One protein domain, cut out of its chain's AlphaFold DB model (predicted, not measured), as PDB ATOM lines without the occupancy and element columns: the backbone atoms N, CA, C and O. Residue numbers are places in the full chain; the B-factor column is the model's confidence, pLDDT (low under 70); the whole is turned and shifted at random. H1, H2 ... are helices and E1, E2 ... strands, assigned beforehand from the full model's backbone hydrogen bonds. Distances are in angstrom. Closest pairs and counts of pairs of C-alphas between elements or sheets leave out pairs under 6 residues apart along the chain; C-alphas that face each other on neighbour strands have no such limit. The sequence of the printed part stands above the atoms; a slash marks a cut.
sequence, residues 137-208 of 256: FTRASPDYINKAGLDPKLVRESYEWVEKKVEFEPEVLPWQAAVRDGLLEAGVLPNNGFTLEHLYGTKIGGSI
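AT A GLANCE: This is residues 137 to 208 of the 256 residues of the protein "Protein HOTHEAD-like" of Tanacetum cinerariifolium (UniProt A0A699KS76). This is a flat, loose frame: H1 and H2 meet at a corner at one end, H3 packs on a small pair of side-by-side strands, E1 and E2, at the other, and the link of residues 167 to 173 bridges from H2 to H3. Residues 195 to 201, between the strands, loop toward the space between the two ends. The printed part has 72 residues, with named elements in the order H1, H2, H3, E1, E2; the sheet, E1 then E2, is parallel, and the class is mostly helix. The radius of gyration of the C-alphas is 13.9 A, and the spans are 37 by 27 by 13 A.

HOW THE PARTS SIT: Start at H1, residues 142 to 147, and go on to H2, residues 152 to 166: they touch only at the corner by their tight link, H2 with residues 152 to 155 alone. Their closest C-alphas, Ile 145 and Pro 152, are 6.6 A apart, and they run opposite ways at a steep tilt of 56 degrees. Further on, H3, residues 174 to 185, is apart from both H1 and H2. Next look at E1, residues 191 to 194, and E2, residues 202 to 204: they are parallel at 12 degrees, with N 192 and O 202 at 2.8 A, within hydrogen-bond range. The closest C-alphas of H3 and E2, Arg 180 and Thr 202, are 6.7 A apart. Every O i to N i+4 pair is within hydrogen-bond range in H1 and H3, and 10 of 11 in H2.

IN THESE COORDINATES: Find C-alpha 142 at (1.056, -13.795, -4.594), where H1 begins. H2 then runs 20.9 A to C-alpha 166 at (8.979, -19.887, -23.629), and H3 is 16.3 A long. H1, E1 and E2 measure 8.6 A, 9.1 A and 7.3 A; E2 ends at C-alpha 204, (11.939, -27.688, -9.505).

THE WHOLE: Look at Gly 149 and Pro 174, whose C-alphas are the two farthest apart, at 40.1 A. The printed part has no cut and no long link, and no printed residue is under 70 in pLDDT.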
ATOM      1  N   PHE A 137      12.805 -20.255 -14.889       98.12
ATOM      2  CA  PHE A 137      11.489 -19.634 -15.002       98.12
ATOM      3  C   PHE A 137      10.662 -19.880 -13.734       98.12
ATOM      4  O   PHE A 137      10.496 -21.006 -13.262       98.12
ATOM      5  N   THR A 138      10.125 -18.803 -13.167       97.75
ATOM      6  CA  THR A 138       9.227 -18.839 -12.010       97.75
ATOM      7  C   THR A 138       8.279 -17.650 -12.074       97.75
ATOM      8  O   THR A 138       8.658 -16.563 -12.515       97.75
ATOM      9  N   ARG A 139       7.060 -17.835 -11.578       98.12
ATOM     10  CA  ARG A 139       6.120 -16.750 -11.298       98.12
ATOM     11  C   ARG A 139       6.574 -15.967 -10.070       98.12
ATOM     12  O   ARG A 139       7.355 -16.472  -9.263       98.12
ATOM     13  N   ALA A 140       6.095 -14.737  -9.932       97.25
ATOM     14  CA  ALA A 140       6.224 -13.959  -8.708       97.25
ATOM     15  C   ALA A 140       5.305 -14.527  -7.617       97.25
ATOM     16  O   ALA A 140       4.308 -15.182  -7.916       97.25
ATOM     17  N   SER A 141       5.619 -14.261  -6.347       96.19
ATOM     18  CA  SER A 141       4.747 -14.690  -5.252       96.19
ATOM     19  C   SER A 141       3.424 -13.909  -5.255       96.19
ATOM     20  O   SER A 141       3.413 -12.725  -5.614       96.19
ATOM     21  N   PRO A 142       2.316 -14.512  -4.788       93.69
ATOM     22  CA  PRO A 142       1.056 -13.795  -4.594       93.69
ATOM     23  C   PRO A 142       1.216 -12.535  -3.729       93.69
ATOM     24  O   PRO A 142       0.649 -11.491  -4.039       93.69
ATOM     25  N   ASP A 143       2.060 -12.599  -2.697       95.88
ATOM     26  CA  ASP A 143       2.379 -11.454  -1.839       95.88
ATOM     27  C   ASP A 143       3.018 -10.300  -2.610       95.88
ATOM     28  O   ASP A 143       2.689  -9.140  -2.364       95.88
ATOM     29  N   TYR A 144       3.934 -10.600  -3.533       96.75
ATOM     30  CA  TYR A 144       4.535  -9.582  -4.387       96.75
ATOM     31  C   TYR A 144       3.485  -8.953  -5.304       96.75
ATOM     32  O   TYR A 144       3.412  -7.730  -5.387       96.75
ATOM     33  N   ILE A 145       2.647  -9.774  -5.945       97.06
ATOM     34  CA  ILE A 145       1.578  -9.315  -6.845       97.06
ATOM     35  C   ILE A 145       0.626  -8.366  -6.103       97.06
ATOM     36  O   ILE A 145       0.362  -7.261  -6.578       97.06
ATOM     37  N   ASN A 146       0.196  -8.754  -4.899       96.12
ATOM     38  CA  ASN A 146      -0.676  -7.943  -4.051       96.12
ATOM     39  C   ASN A 146      -0.005  -6.629  -3.626       96.12
ATOM     40  O   ASN A 146      -0.610  -5.565  -3.730       96.12
ATOM     41  N   LYS A 147       1.260  -6.676  -3.181       97.75
ATOM     42  CA  LYS A 147       2.021  -5.475  -2.782       97.75
ATOM     43  C   LYS A 147       2.265  -4.519  -3.948       97.75
ATOM     44  O   LYS A 147       2.309  -3.311  -3.736       97.75
ATOM     45  N   ALA A 148       2.420  -5.048  -5.159       97.44
ATOM     46  CA  ALA A 148       2.571  -4.259  -6.375       97.44
ATOM     47  C   ALA A 148       1.245  -3.642  -6.863       97.44
ATOM     48  O   ALA A 148       1.265  -2.844  -7.797       97.44
ATOM     49  N   GLY A 149       0.104  -3.996  -6.254       97.94
ATOM     50  CA  GLY A 149      -1.215  -3.496  -6.649       97.94
ATOM     51  C   GLY A 149      -1.664  -3.982  -8.028       97.94
ATOM     52  O   GLY A 149      -2.433  -3.297  -8.698       97.94
ATOM     53  N   LEU A 150      -1.156  -5.133  -8.478       97.81
ATOM     54  CA  LEU A 150      -1.501  -5.713  -9.775       97.81
ATOM     55  C   LEU A 150      -2.749  -6.590  -9.653       97.81
ATOM     56  O   LEU A 150      -2.914  -7.287  -8.655       97.81
ATOM     57  N   ASP A 151      -3.594  -6.602 -10.688       97.94
ATOM     58  CA  ASP A 151      -4.741  -7.514 -10.765       97.94
ATOM     59  C   ASP A 151      -4.248  -8.974 -10.839       97.94
ATOM     60  O   ASP A 151      -3.657  -9.367 -11.854       97.94
ATOM     61  N   PRO A 152      -4.499  -9.808  -9.809       97.19
ATOM     62  CA  PRO A 152      -4.000 -11.178  -9.779       97.19
ATOM     63  C   PRO A 152      -4.528 -12.045 -10.924       97.19
ATOM     64  O   PRO A 152      -3.839 -12.972 -11.356       97.19
ATOM     65  N   LYS A 153      -5.739 -11.763 -11.422       97.94
ATOM     66  CA  LYS A 153      -6.327 -12.511 -12.532       97.94
ATOM     67  C   LYS A 153      -5.581 -12.200 -13.827       97.94
ATOM     68  O   LYS A 153      -5.100 -13.124 -14.477       97.94
ATOM     69  N   LEU A 154      -5.416 -10.917 -14.150       98.31
ATOM     70  CA  LEU A 154      -4.701 -10.493 -15.355       98.31
ATOM     71  C   LEU A 154      -3.223 -10.910 -15.322       98.31
ATOM     72  O   LEU A 154      -2.661 -11.298 -16.346       98.31
ATOM     73  N   VAL A 155      -2.589 -10.883 -14.145       98.31
ATOM     74  CA  VAL A 155      -1.217 -11.381 -13.975       98.31
ATOM     75  C   VAL A 155      -1.129 -12.874 -14.294       98.31
ATOM     76  O   VAL A 155      -0.218 -13.284 -15.010       98.31
ATOM     77  N   ARG A 156      -2.079 -13.687 -13.819       98.00
ATOM     78  CA  ARG A 156      -2.123 -15.121 -14.141       98.00
ATOM     79  C   ARG A 156      -2.316 -15.365 -15.637       98.00
ATOM     80  O   ARG A 156      -1.561 -16.138 -16.213       98.00
ATOM     81  N   GLU A 157      -3.262 -14.672 -16.265       98.44
ATOM     82  CA  GLU A 157      -3.496 -14.767 -17.714       98.44
ATOM     83  C   GLU A 157      -2.242 -14.366 -18.515       98.44
ATOM     84  O   GLU A 157      -1.897 -15.004 -19.509       98.44
ATOM     85  N   SER A 158      -1.510 -13.352 -18.040       98.38
ATOM     86  CA  SER A 158      -0.248 -12.912 -18.645       98.38
ATOM     87  C   SER A 158       0.862 -13.956 -18.495       98.38
ATOM     88  O   SER A 158       1.611 -14.190 -19.443       98.38
ATOM     89  N   TYR A 159       0.963 -14.611 -17.334       98.50
ATOM     90  CA  TYR A 159       1.896 -15.721 -17.134       98.50
ATOM     91  C   TYR A 159       1.600 -16.872 -18.093       98.50
ATOM     92  O   TYR A 159       2.488 -17.276 -18.835       98.50
ATOM     93  N   GLU A 160       0.348 -17.324 -18.156       98.31
ATOM     94  CA  GLU A 160      -0.072 -18.410 -19.049       98.31
ATOM     95  C   GLU A 160       0.173 -18.078 -20.530       98.31
ATOM     96  O   GLU A 160       0.492 -18.958 -21.329       98.31
ATOM     97  N   TRP A 161       0.038 -16.806 -20.917       98.31
ATOM     98  CA  TRP A 161       0.350 -16.344 -22.269       98.31
ATOM     99  C   TRP A 161       1.847 -16.450 -22.597       98.31
ATOM    100  O   TRP A 161       2.196 -16.913 -23.682       98.31
ATOM    101  N   VAL A 162       2.732 -16.079 -21.663       98.19
ATOM    102  CA  VAL A 162       4.192 -16.206 -21.835       98.19
ATOM    103  C   VAL A 162       4.625 -17.675 -21.810       98.19
ATOM    104  O   VAL A 162       5.396 -18.110 -22.665       98.19
ATOM    105  N   GLU A 163       4.117 -18.445 -20.848       97.94
ATOM    106  CA  GLU A 163       4.494 -19.841 -20.596       97.94
ATOM    107  C   GLU A 163       4.286 -20.725 -21.823       97.94
ATOM    108  O   GLU A 163       5.185 -21.470 -22.199       97.94
ATOM    109  N   LYS A 164       3.164 -20.543 -22.537       96.38
ATOM    110  CA  LYS A 164       2.865 -21.246 -23.799       96.38
ATOM    111  C   LYS A 164       3.984 -21.168 -24.832       96.38
ATOM    112  O   LYS A 164       4.038 -22.015 -25.726       96.38
ATOM    113  N   LYS A 165       4.808 -20.121 -24.769       95.12
ATOM    114  CA  LYS A 165       5.837 -19.861 -25.767       95.12
ATOM    115  C   LYS A 165       7.235 -20.227 -25.309       95.12
ATOM    116  O   LYS A 165       7.993 -20.758 -26.116       95.12
ATOM    117  N   VAL A 166       7.580 -19.883 -24.073       95.94
ATOM    118  CA  VAL A 166       8.979 -19.887 -23.629       95.94
ATOM    119  C   VAL A 166       9.239 -20.752 -22.409       95.94
ATOM    120  O   VAL A 166      10.389 -20.821 -22.012       95.94
ATOM    121  N   GLU A 167       8.233 -21.368 -21.788       97.00
ATOM    122  CA  GLU A 167       8.424 -22.187 -20.587       97.00
ATOM    123  C   GLU A 167       8.364 -23.683 -20.916       97.00
ATOM    124  O   GLU A 167       7.555 -24.136 -21.728       97.00
ATOM    125  N   PHE A 168       9.261 -24.441 -20.288       97.31
ATOM    126  CA  PHE A 168       9.364 -25.886 -20.395       97.31
ATOM    127  C   PHE A 168       9.714 -26.493 -19.037       97.31
ATOM    128  O   PHE A 168      10.668 -26.065 -18.379       97.31
ATOM    129  N   GLU A 169       9.025 -27.575 -18.675       96.56
ATOM    130  CA  GLU A 169       9.432 -28.421 -17.556       96.56
ATOM    131  C   GLU A 169      10.793 -29.080 -17.869       96.56
ATOM    132  O   GLU A 169      10.911 -29.801 -18.872       96.56
ATOM    133  N   PRO A 170      11.836 -28.832 -17.054       95.25
ATOM    134  CA  PRO A 170      13.168 -29.353 -17.318       95.25
ATOM    135  C   PRO A 170      13.306 -30.818 -16.896       95.25
ATOM    136  O   PRO A 170      12.698 -31.276 -15.930       95.25
ATOM    137  N   GLU A 171      14.212 -31.539 -17.557       93.50
ATOM    138  CA  GLU A 171      14.713 -32.805 -17.027       93.50
ATOM    139  C   GLU A 171      15.640 -32.539 -15.830       93.50
ATOM    140  O   GLU A 171      16.568 -31.727 -15.898       93.50
ATOM    141  N   VAL A 172      15.396 -33.227 -14.713       94.62
ATOM    142  CA  VAL A 172      16.238 -33.112 -13.518       94.62
ATOM    143  C   VAL A 172      17.476 -33.990 -13.690       94.62
ATOM    144  O   VAL A 172      17.412 -35.207 -13.534       94.62
ATOM    145  N   LEU A 173      18.615 -33.364 -13.985       94.88
ATOM    146  CA  LEU A 173      19.896 -34.062 -14.133       94.88
ATOM    147  C   LEU A 173      20.507 -34.431 -12.761       94.88
ATOM    148  O   LEU A 173      20.108 -33.866 -11.736       94.88
ATOM    149  N   PRO A 174      21.511 -35.335 -12.711       98.12
ATOM    150  CA  PRO A 174      22.062 -35.843 -11.452       98.12
ATOM    151  C   PRO A 174      22.562 -34.766 -10.482       98.12
ATOM    152  O   PRO A 174      22.354 -34.884  -9.277       98.12
ATOM    153  N   TRP A 175      23.181 -33.695 -10.989       97.19
ATOM    154  CA  TRP A 175      23.640 -32.593 -10.141       97.19
ATOM    155  C   TRP A 175      22.468 -31.827  -9.511       97.19
ATOM    156  O   TRP A 175      22.458 -31.595  -8.305       97.19
ATOM    157  N   GLN A 176      21.442 -31.490 -10.293       97.12
ATOM    158  CA  GLN A 176      20.229 -30.835  -9.804       97.12
ATOM    159  C   GLN A 176      19.487 -31.713  -8.788       97.12
ATOM    160  O   GLN A 176      18.988 -31.193  -7.790       97.12
ATOM    161  N   ALA A 177      19.440 -33.031  -9.010       98.19
ATOM    162  CA  ALA A 177      18.872 -33.980  -8.055       98.19
ATOM    163  C   ALA A 177      19.645 -33.972  -6.729       98.19
ATOM    164  O   ALA A 177      19.030 -33.846  -5.675       98.19
ATOM    165  N   ALA A 178      20.981 -34.005  -6.780       98.56
ATOM    166  CA  ALA A 178      21.818 -33.926  -5.584       98.56
ATOM    167  C   ALA A 178      21.615 -32.609  -4.814       98.56
ATOM    168  O   ALA A 178      21.506 -32.626  -3.590       98.56
ATOM    169  N   VAL A 179      21.500 -31.472  -5.514       98.19
ATOM    170  CA  VAL A 179      21.194 -30.174  -4.884       98.19
ATOM    171  C   VAL A 179      19.813 -30.193  -4.225       98.19
ATOM    172  O   VAL A 179      19.685 -29.759  -3.083       98.19
ATOM    173  N   ARG A 180      18.785 -30.716  -4.906       98.25
ATOM    174  CA  ARG A 180      17.436 -30.875  -4.337       98.25
ATOM    175  C   ARG A 180      17.480 -31.710  -3.058       98.25
ATOM    176  O   ARG A 180      16.930 -31.287  -2.048       98.25
ATOM    177  N   ASP A 181      18.119 -32.872  -3.102       98.50
ATOM    178  CA  ASP A 181      18.139 -33.809  -1.976       98.50
ATOM    179  C   ASP A 181      18.926 -33.233  -0.791       98.50
ATOM    180  O   ASP A 181      18.451 -33.295   0.341       98.50
ATOM    181  N   GLY A 182      20.048 -32.555  -1.053       98.75
ATOM    182  CA  GLY A 182      20.812 -31.846  -0.024       98.75
ATOM    183  C   GLY A 182      20.043 -30.687   0.622       98.75
ATOM    184  O   GLY A 182      20.137 -30.488   1.832       98.75
ATOM    185  N   LEU A 183      19.237 -29.937  -0.142       98.62
ATOM    186  CA  LEU A 183      18.367 -28.892   0.418       98.62
ATOM    187  C   LEU A 183      17.302 -29.480   1.352       98.62
ATOM    188  O   LEU A 183      17.035 -28.915   2.415       98.62
ATOM    189  N   LEU A 184      16.717 -30.620   0.980       98.62
ATOM    190  CA  LEU A 184      15.740 -31.319   1.814       98.62
ATOM    191  C   LEU A 184      16.382 -31.864   3.096       98.62
ATOM    192  O   LEU A 184      15.807 -31.699   4.171       98.62
ATOM    193  N   GLU A 185      17.579 -32.449   3.002       98.62
ATOM    194  CA  GLU A 185      18.355 -32.920   4.158       98.62
ATOM    195  C   GLU A 185      18.718 -31.772   5.114       98.62
ATOM    196  O   GLU A 185      18.615 -31.915   6.331       98.62
ATOM    197  N   ALA A 186      19.049 -30.598   4.572       98.56
ATOM    198  CA  ALA A 186      19.319 -29.386   5.345       98.56
ATOM    199  C   ALA A 186      18.060 -28.738   5.964       98.56
ATOM    200  O   ALA A 186      18.163 -27.704   6.627       98.56
ATOM    201  N   GLY A 187      16.870 -29.312   5.757       98.38
ATOM    202  CA  GLY A 187      15.618 -28.829   6.340       98.38
ATOM    203  C   GLY A 187      14.899 -27.743   5.533       98.38
ATOM    204  O   GLY A 187      13.962 -27.134   6.050       98.38
ATOM    205  N   VAL A 188      15.273 -27.506   4.267       98.50
ATOM    206  CA  VAL A 188      14.553 -26.590   3.360       98.50
ATOM    207  C   VAL A 188      13.296 -27.282   2.822       98.50
ATOM    208  O   VAL A 188      13.209 -27.721   1.674       98.50
ATOM    209  N   LEU A 189      12.316 -27.416   3.706       98.12
ATOM    210  CA  LEU A 189      11.060 -28.127   3.493       98.12
ATOM    211  C   LEU A 189       9.908 -27.147   3.199       98.12
ATOM    212  O   LEU A 189       9.985 -25.984   3.590       98.12
ATOM    213  N   PRO A 190       8.811 -27.592   2.559       98.12
ATOM    214  CA  PRO A 190       8.585 -28.933   2.013       98.12
ATOM    215  C   PRO A 190       9.267 -29.141   0.649       98.12
ATOM    216  O   PRO A 190       9.790 -28.207   0.041       98.12
ATOM    217  N   ASN A 191       9.234 -30.382   0.154       98.12
ATOM    218  CA  ASN A 191       9.462 -30.661  -1.262       98.12
ATOM    219  C   ASN A 191       8.189 -30.306  -2.047       98.12
ATOM    220  O   ASN A 191       7.188 -31.012  -1.950       98.12
ATOM    221  N   ASN A 192       8.235 -29.225  -2.821       98.12
ATOM    222  CA  ASN A 192       7.116 -28.738  -3.628       98.12
ATOM    223  C   ASN A 192       7.034 -29.394  -5.019       98.12
ATOM    224  O   ASN A 192       6.140 -29.056  -5.792       98.12
ATOM    225  N   GLY A 193       7.956 -30.301  -5.365       97.75
ATOM    226  CA  GLY A 193       8.012 -30.909  -6.694       97.75
ATOM    227  C   GLY A 193       8.256 -29.880  -7.803       97.75
ATOM    228  O   GLY A 193       8.911 -28.857  -7.582       97.75
ATOM    229  N   PHE A 194       7.753 -30.165  -9.008       98.12
ATOM    230  CA  PHE A 194       7.740 -29.198 -10.103       98.12
ATOM    231  C   PHE A 194       6.617 -28.177  -9.906       98.12
ATOM    232  O   PHE A 194       5.452 -28.544  -9.761       98.12
ATOM    233  N   THR A 195       6.965 -26.891  -9.897       97.88
ATOM    234  CA  THR A 195       5.988 -25.801  -9.864       97.88
ATOM    235  C   THR A 195       6.579 -24.472 -10.330       97.88
ATOM    236  O   THR A 195       7.697 -24.074  -9.970       97.88
ATOM    237  N   LEU A 196       5.779 -23.720 -11.086       98.00
ATOM    238  CA  LEU A 196       6.115 -22.355 -11.483       98.00
ATOM    239  C   LEU A 196       5.864 -21.348 -10.355       98.00
ATOM    240  O   LEU A 196       6.445 -20.267 -10.373       98.00
ATOM    241  N   GLU A 197       5.074 -21.699  -9.341       97.25
ATOM    242  CA  GLU A 197       4.731 -20.805  -8.233       97.25
ATOM    243  C   GLU A 197       5.941 -20.526  -7.332       97.25
ATOM    244  O   GLU A 197       6.728 -21.423  -7.014       97.25
ATOM    245  N   HIS A 198       6.119 -19.276  -6.905       96.19
ATOM    246  CA  HIS A 198       7.165 -18.926  -5.943       96.19
ATOM    247  C   HIS A 198       6.688 -19.213  -4.520       96.19
ATOM    248  O   HIS A 198       5.957 -18.419  -3.925       96.19
ATOM    249  N   LEU A 199       7.110 -20.362  -3.999       94.19
ATOM    250  CA  LEU A 199       6.709 -20.902  -2.705       94.19
ATOM    251  C   LEU A 199       7.932 -21.106  -1.811       94.19
ATOM    252  O   LEU A 199       9.036 -21.350  -2.300       94.19
ATOM    253  N   TYR A 200       7.720 -21.043  -0.497       95.31
ATOM    254  CA  TYR A 200       8.721 -21.476   0.474       95.31
ATOM    255  C   TYR A 200       8.970 -22.990   0.355       95.31
ATOM    256  O   TYR A 200       8.032 -23.759   0.136       95.31
ATOM    257  N   GLY A 201      10.226 -23.414   0.511       96.94
ATOM    258  CA  GLY A 201      10.659 -24.810   0.413       96.94
ATOM    259  C   GLY A 201      11.517 -25.093  -0.823       96.94
ATOM    260  O   GLY A 201      11.976 -24.182  -1.511       96.94
ATOM    261  N   THR A 202      11.737 -26.375  -1.104       98.44
ATOM    262  CA  THR A 202      12.548 -26.841  -2.239       98.44
ATOM    263  C   THR A 202      11.646 -27.160  -3.426       98.44
ATOM    264  O   THR A 202      10.630 -27.831  -3.260       98.44
ATOM    265  N   LYS A 203      11.998 -26.699  -4.634       97.88
ATOM    266  CA  LYS A 203      11.216 -26.953  -5.855       97.88
ATOM    267  C   LYS A 203      12.081 -27.155  -7.095       97.88
ATOM    268  O   LYS A 203      13.215 -26.688  -7.151       97.88
ATOM    269  N   ILE A 204      11.485 -27.763  -8.115       98.12
ATOM    270  CA  ILE A 204      11.939 -27.688  -9.505       98.12
ATOM    271  C   ILE A 204      11.104 -26.598 -10.190       98.12
ATOM    272  O   ILE A 204       9.877 -26.644 -10.159       98.12
ATOM    273  N   GLY A 205      11.756 -25.572 -10.737       97.25
ATOM    274  CA  GLY A 205      11.083 -24.520 -11.512       97.25
ATOM    275  C   GLY A 205      11.079 -24.822 -13.007       97.25
ATOM    276  O   GLY A 205      11.671 -25.807 -13.446       97.25
ATOM    277  N   GLY A 206      10.438 -23.948 -13.778       98.06
ATOM    278  CA  GLY A 206      10.462 -24.015 -15.234       98.06
ATOM    279  C   GLY A 206      11.823 -23.627 -15.805       98.06
ATOM    280  O   GLY A 206      12.687 -23.063 -15.122       98.06
ATOM    281  N   SER A 207      11.996 -23.900 -17.088       97.75
ATOM    282  CA  SER A 207      13.175 -23.550 -17.872       97.75
ATOM    283  C   SER A 207      12.748 -22.889 -19.175       97.75
ATOM    284  O   SER A 207      11.744 -23.278 -19.759       97.75
ATOM    285  N   ILE A 208      13.529 -21.929 -19.671       97.06
ATOM    286  CA  ILE A 208      13.358 -21.412 -21.039       97.06
ATOM    287  C   ILE A 208      14.148 -22.194 -22.090       97.06
ATOM    288  O   ILE A 208      14.107 -21.880 -23.278       97.06
TER     289      ILE A 208